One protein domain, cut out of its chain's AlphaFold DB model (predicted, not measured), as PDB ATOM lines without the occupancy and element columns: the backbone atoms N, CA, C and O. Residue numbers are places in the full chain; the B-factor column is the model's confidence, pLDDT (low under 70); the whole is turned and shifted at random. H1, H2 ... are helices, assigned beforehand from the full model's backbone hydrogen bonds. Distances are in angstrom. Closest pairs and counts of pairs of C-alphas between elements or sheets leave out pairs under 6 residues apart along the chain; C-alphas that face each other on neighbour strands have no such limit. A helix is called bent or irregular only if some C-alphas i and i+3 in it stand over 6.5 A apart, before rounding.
ATOM      1  N   ARG A 520     110.472 105.941 144.058       97.44
ATOM      2  CA  ARG A 520     111.779 105.697 144.668       97.44
ATOM      3  C   ARG A 520     112.776 106.825 144.414       97.44
ATOM      4  O   ARG A 520     113.501 107.186 145.327       97.44
ATOM      5  N   ASN A 521     112.821 107.392 143.208       97.69
ATOM      6  CA  ASN A 521     113.742 108.489 142.907       97.69
ATOM      7  C   ASN A 521     113.335 109.798 143.603       97.69
ATOM      8  O   ASN A 521     114.200 110.541 144.042       97.69
ATOM      9  N   ARG A 522     112.031 110.048 143.790       96.44
ATOM     10  CA  ARG A 522     111.543 111.187 144.591       96.44
ATOM     11  C   ARG A 522     111.878 111.047 146.067       96.44
ATOM     12  O   ARG A 522     112.374 111.988 146.678       96.44
ATOM     13  N   CYS A 523     111.688 109.851 146.604       97.81
ATOM     14  CA  CYS A 523     112.140 109.540 147.947       97.81
ATOM     15  C   CYS A 523     113.669 109.665 148.072       97.81
ATOM     16  O   CYS A 523     114.149 110.199 149.062       97.81
ATOM     17  N   ALA A 524     114.434 109.262 147.048       97.94
ATOM     18  CA  ALA A 524     115.882 109.468 147.008       97.94
ATOM     19  C   ALA A 524     116.267 110.952 147.011       97.94
ATOM     20  O   ALA A 524     117.191 111.324 147.722       97.94
ATOM     21  N   GLU A 525     115.563 111.807 146.261       97.31
ATOM     22  CA  GLU A 525     115.781 113.260 146.283       97.31
ATOM     23  C   GLU A 525     115.579 113.831 147.692       97.31
ATOM     24  O   GLU A 525     116.444 114.554 148.184       97.31
ATOM     25  N   ASP A 526     114.469 113.492 148.353       97.50
ATOM     26  CA  ASP A 526     114.176 113.987 149.704       97.50
ATOM     27  C   ASP A 526     115.145 113.418 150.751       97.50
ATOM     28  O   ASP A 526     115.660 114.141 151.607       97.50
ATOM     29  N   TRP A 527     115.481 112.135 150.630       98.12
ATOM     30  CA  TRP A 527     116.459 111.481 151.487       98.12
ATOM     31  C   TRP A 527     117.854 112.091 151.331       98.12
ATOM     32  O   TRP A 527     118.504 112.344 152.341       98.12
ATOM     33  N   CYS A 528     118.299 112.397 150.106       97.75
ATOM     34  CA  CYS A 528     119.580 113.061 149.846       97.75
ATOM     35  C   CYS A 528     119.615 114.505 150.371       97.75
ATOM     36  O   CYS A 528     120.689 114.978 150.740       97.75
ATOM     37  N   ARG A 529     118.473 115.211 150.439       97.31
ATOM     38  CA  ARG A 529     118.399 116.532 151.097       97.31
ATOM     39  C   ARG A 529     118.620 116.424 152.605       97.31
ATOM     40  O   ARG A 529     119.311 117.270 153.168       97.31
ATOM     41  N   LYS A 530     118.054 115.389 153.236       97.94
ATOM     42  CA  LYS A 530     118.174 115.118 154.679       97.94
ATOM     43  C   LYS A 530     119.527 114.503 155.059       97.94
ATOM     44  O   LYS A 530     120.053 114.805 156.120       97.94
ATOM     45  N   ASN A 531     120.109 113.690 154.178       97.62
ATOM     46  CA  ASN A 531     121.343 112.934 154.405       97.62
ATOM     47  C   ASN A 531     122.407 113.350 153.384       97.62
ATOM     48  O   ASN A 531     122.706 112.626 152.426       97.62
ATOM     49  N   LYS A 532     122.972 114.549 153.564       97.06
ATOM     50  CA  LYS A 532     124.025 115.063 152.676       97.06
ATOM     51  C   LYS A 532     125.238 114.126 152.718       97.06
ATOM     52  O   LYS A 532     125.852 113.955 153.762       97.06
ATOM     53  N   GLY A 533     125.576 113.528 151.576       95.88
ATOM     54  CA  GLY A 533     126.694 112.581 151.461       95.88
ATOM     55  C   GLY A 533     126.362 111.130 151.825       95.88
ATOM     56  O   GLY A 533     127.262 110.297 151.804       95.88
ATOM     57  N   GLY A 534     125.095 110.807 152.107       97.12
ATOM     58  CA  GLY A 534     124.681 109.438 152.407       97.12
ATOM     59  C   GLY A 534     124.986 108.459 151.264       97.12
ATOM     60  O   GLY A 534     124.930 108.815 150.080       97.12
ATOM     61  N   LEU A 535     125.326 107.214 151.605       97.88
ATOM     62  CA  LEU A 535     125.717 106.203 150.626       97.88
ATOM     63  C   LEU A 535     124.483 105.571 149.968       97.88
ATOM     64  O   LEU A 535     123.396 105.501 150.541       97.88
ATOM     65  N   ALA A 536     124.645 105.050 148.751       97.12
ATOM     66  CA  ALA A 536     123.570 104.350 148.043       97.12
ATOM     67  C   ALA A 536     123.062 103.109 148.805       97.12
ATOM     68  O   ALA A 536     121.889 102.746 148.689       97.12
ATOM     69  N   ALA A 537     123.931 102.477 149.601       97.06
ATOM     70  CA  ALA A 537     123.565 101.374 150.485       97.06
ATOM     71  C   ALA A 537     122.613 101.833 151.602       97.06
ATOM     72  O   ALA A 537     121.601 101.173 151.841       97.06
ATOM     73  N   ASP A 538     122.876 102.998 152.199       97.31
ATOM     74  CA  ASP A 538     122.060 103.569 153.275       97.31
ATOM     75  C   ASP A 538     120.671 103.951 152.759       97.31
ATOM     76  O   ASP A 538     119.662 103.622 153.381       97.31
ATOM     77  N   PHE A 539     120.593 104.557 151.567       98.19
ATOM     78  CA  PHE A 539     119.306 104.844 150.933       98.19
ATOM     79  C   PHE A 539     118.525 103.564 150.619       98.19
ATOM     80  O   PHE A 539     117.308 103.512 150.801       98.19
ATOM     81  N   LYS A 540     119.203 102.513 150.144       97.69
ATOM     82  CA  LYS A 540     118.549 101.228 149.880       97.69
ATOM     83  C   LYS A 540     117.987 100.628 151.169       97.69
ATOM     84  O   LYS A 540     116.829 100.228 151.164       97.69
ATOM     85  N   ALA A 541     118.755 100.633 152.257       97.94
ATOM     86  CA  ALA A 541     118.284 100.176 153.562       97.94
ATOM     87  C   ALA A 541     117.103 101.018 154.078       97.94
ATOM     88  O   ALA A 541     116.128 100.459 154.572       97.94
ATOM     89  N   TYR A 542     117.153 102.341 153.912       98.19
ATOM     90  CA  TYR A 542     116.056 103.249 154.255       98.19
ATOM     91  C   TYR A 542     114.779 102.944 153.457       98.19
ATOM     92  O   TYR A 542     113.710 102.767 154.037       98.19
ATOM     93  N   TRP A 543     114.886 102.806 152.133       97.62
ATOM     94  CA  TRP A 543     113.753 102.483 151.262       97.62
ATOM     95  C   TRP A 543     113.152 101.107 151.580       97.62
ATOM     96  O   TRP A 543     111.930 100.961 151.634       97.62
ATOM     97  N   ASP A 544     114.004 100.109 151.828       97.25
ATOM     98  CA  ASP A 544     113.591  98.736 152.130       97.25
ATOM     99  C   ASP A 544     112.922  98.635 153.523       97.25
ATOM    100  O   ASP A 544     112.008  97.826 153.687       97.25
ATOM    101  N   LYS A 545     113.283  99.502 154.486       97.81
ATOM    102  CA  LYS A 545     112.639  99.614 155.815       97.81
ATOM    103  C   LYS A 545     111.379 100.487 155.841       97.81
ATOM    104  O   LYS A 545     110.609 100.403 156.793       97.81
ATOM    105  N   MET A 546     111.159 101.318 154.823       97.62
ATOM    106  CA  MET A 546     109.997 102.206 154.749       97.62
ATOM    107  C   MET A 546     108.685 101.405 154.689       97.62
ATOM    108  O   MET A 546     108.575 100.507 153.842       97.62
ATOM    109  N   PRO A 547     107.682 101.721 155.528       97.56
ATOM    110  CA  PRO A 547     106.427 100.984 155.557       97.56
ATOM    111  C   PRO A 547     105.616 101.202 154.268       97.56
ATOM    112  O   PRO A 547     105.779 102.181 153.534       97.56
ATOM    113  N   VAL A 548     104.742 100.244 153.951       97.12
ATOM    114  CA  VAL A 548     104.009 100.202 152.670       97.12
ATOM    115  C   VAL A 548     103.119 101.436 152.474       97.12
ATOM    116  O   VAL A 548     103.005 101.942 151.357       97.12
ATOM    117  N   ASN A 549     102.537 101.963 153.553       96.56
ATOM    118  CA  ASN A 549     101.728 103.184 153.543       96.56
ATOM    119  C   ASN A 549     102.537 104.428 153.124       96.56
ATOM    120  O   ASN A 549     102.043 105.237 152.336       96.56
ATOM    121  N   GLU A 550     103.781 104.563 153.584       97.06
ATOM    122  CA  GLU A 550     104.685 105.642 153.174       97.06
ATOM    123  C   GLU A 550     105.146 105.465 151.727       97.06
ATOM    124  O   GLU A 550     105.160 106.423 150.959       97.06
ATOM    125  N   ARG A 551     105.426 104.236 151.280       97.19
ATOM    126  CA  ARG A 551     105.711 103.999 149.853       97.19
ATOM    127  C   ARG A 551     104.526 104.396 148.966       97.19
ATOM    128  O   ARG A 551     104.727 104.984 147.904       97.19
ATOM    129  N   ALA A 552     103.297 104.137 149.417       95.75
ATOM    130  CA  ALA A 552     102.080 104.521 148.707       95.75
ATOM    131  C   ALA A 552     101.859 106.046 148.663       95.75
ATOM    132  O   ALA A 552     101.277 106.550 147.698       95.75
ATOM    133  N   SER A 553     102.324 106.810 149.658       97.06
ATOM    134  CA  SER A 553     102.218 108.277 149.627       97.06
ATOM    135  C   SER A 553     103.079 108.874 148.504       97.06
ATOM    136  O   SER A 553     102.585 109.710 147.741       97.06
ATOM    137  N   TRP A 554     104.292 108.347 148.294       97.06
ATOM    138  CA  TRP A 554     105.162 108.723 147.172       97.06
ATOM    139  C   TRP A 554     104.554 108.377 145.801       97.06
ATOM    140  O   TRP A 554     104.732 109.120 144.830       97.06
ATOM    141  N   GLU A 555     103.790 107.283 145.694       95.19
ATOM    142  CA  GLU A 555     103.038 106.953 144.473       95.19
ATOM    143  C   GLU A 555     101.893 107.938 144.202       95.19
ATOM    144  O   GLU A 555     101.709 108.386 143.063       95.19
ATOM    145  N   ARG A 556     101.152 108.341 145.244       95.19
ATOM    146  CA  ARG A 556     100.111 109.373 145.115       95.19
ATOM    147  C   ARG A 556     100.702 110.714 144.701       95.19
ATOM    148  O   ARG A 556     100.122 111.395 143.857       95.19
ATOM    149  N   GLU A 557     101.854 111.091 145.247       94.12
ATOM    150  CA  GLU A 557     102.517 112.346 144.895       94.12
ATOM    151  C   GLU A 557     103.005 112.357 143.441       94.12
ATOM    152  O   GLU A 557     102.800 113.342 142.724       94.12
ATOM    153  N   LYS A 558     103.531 111.225 142.951       92.75
ATOM    154  CA  LYS A 558     103.824 111.043 141.522       92.75
ATOM    155  C   LYS A 558     102.578 111.298 140.665       92.75
ATOM    156  O   LYS A 558     102.656 112.034 139.681       92.75
ATOM    157  N   LYS A 559     101.422 110.737 141.042       91.31
ATOM    158  CA  LYS A 559     100.152 110.927 140.316       91.31
ATOM    159  C   LYS A 559      99.682 112.386 140.344       91.31
ATOM    160  O   LYS A 559      99.232 112.888 139.316       91.31
ATOM    161  N   LYS A 560      99.830 113.087 141.476       92.69
ATOM    162  CA  LYS A 560      99.511 114.523 141.596       92.69
ATOM    163  C   LYS A 560     100.367 115.376 140.654       92.69
ATOM    164  O   LYS A 560      99.824 116.197 139.922       92.69
ATOM    165  N   ARG A 561     101.682 115.141 140.599       86.94
ATOM    166  CA  ARG A 561     102.585 115.883 139.698       86.94
ATOM    167  C   ARG A 561     102.356 115.566 138.224       86.94
ATOM    168  O   ARG A 561     102.377 116.481 137.416       86.94
ATOM    169  N   ALA A 562     102.069 114.312 137.875       86.12
ATOM    170  CA  ALA A 562     101.721 113.951 136.500       86.12
ATOM    171  C   ALA A 562     100.452 114.676 136.016       86.12
ATOM    172  O   ALA A 562     100.366 115.060 134.853       86.12
TER     173      ALA A 562
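What this domain is: This is residues 520 to 562 of the 692 residues of an uncharacterized protein of Antrodiella citrinella (UniProt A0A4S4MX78). Three helices form an open V with a bar in its mouth: H2 and H3 are the two arms, joined by a tight turn at the tip, and H1 lies between the arms, packed more closely on H2. Residues 544 to 549, at the tip of the V, stick out from the rest. The printed part has 43 residues with three named helices, in the order H1, H2, H3, and no named strand; the class is all helix. It is only just compact, close to loose, with a radius of gyration of the C-alphas of 10.8 A, and its elongated outline spans 29 by 19 by 12 A.

Where its parts are: Begin at C-alpha 520, at (111.779, 105.697, 144.668); from there H1 runs through residues 520 to 530 and covers 15.2 A from first to last C-alpha. Go on past residues 531 to 535 to C-alpha 536 at (123.570, 104.350, 148.043), where H2 begins; it holds residues 536 to 545 and is 14.2 A long. After residues 546 and 547 comes H3, residues 548 to 562, the longest helix at 21.3 A, which ends at C-alpha 562 at (101.721, 113.951, 136.500).

How they stand to each other: Start from H1 and look at Ala 524: its C-alpha is 7.0 A from that of Phe 539, the closest pair between H1 and H2. H1 and H2 touch, with 4 pairs of C-alphas within 8 A. They run opposite ways at a steep tilt of 69 degrees, only just short of about perpendicular. One residue before Ala 524, at Cys 523, find the closest approach to H3: the C-alphas of Cys 523 and Trp 554 are 7.1 A apart. H1 and H3 only just touch, with 3 pairs of C-alphas within 8 A, and H3 touches H1 with residue 554 alone. The lines of H1 and H3 stand about perpendicular, at 78 degrees. H2 and H3 follow each other in the chain but are only just apart, their closest C-alphas 8.3 A from each other. In the backbones of H1, H2 and H3, every O i to N i+4 pair is within hydrogen-bond range, and no helix is bent.

The domain as a whole: The two C-alphas farthest apart are those of Gly 533 and Ala 562, at 29.1 A. From the first printed C-alpha, of Arg 520, to the last, of Ala 562, the distance is 15.4 A. The printed part has no cut, and the links from H1 to H2 and from H2 to H3 are both tight, with 5 and 2 residues. Residues 544 to 549, of which 544 and 545 belong to H2 and 548 and 549 to H3, stand free. In the B-factor column of this predicted model, the mean pLDDT of the printed part is 96.3, and no printed residue is under 70.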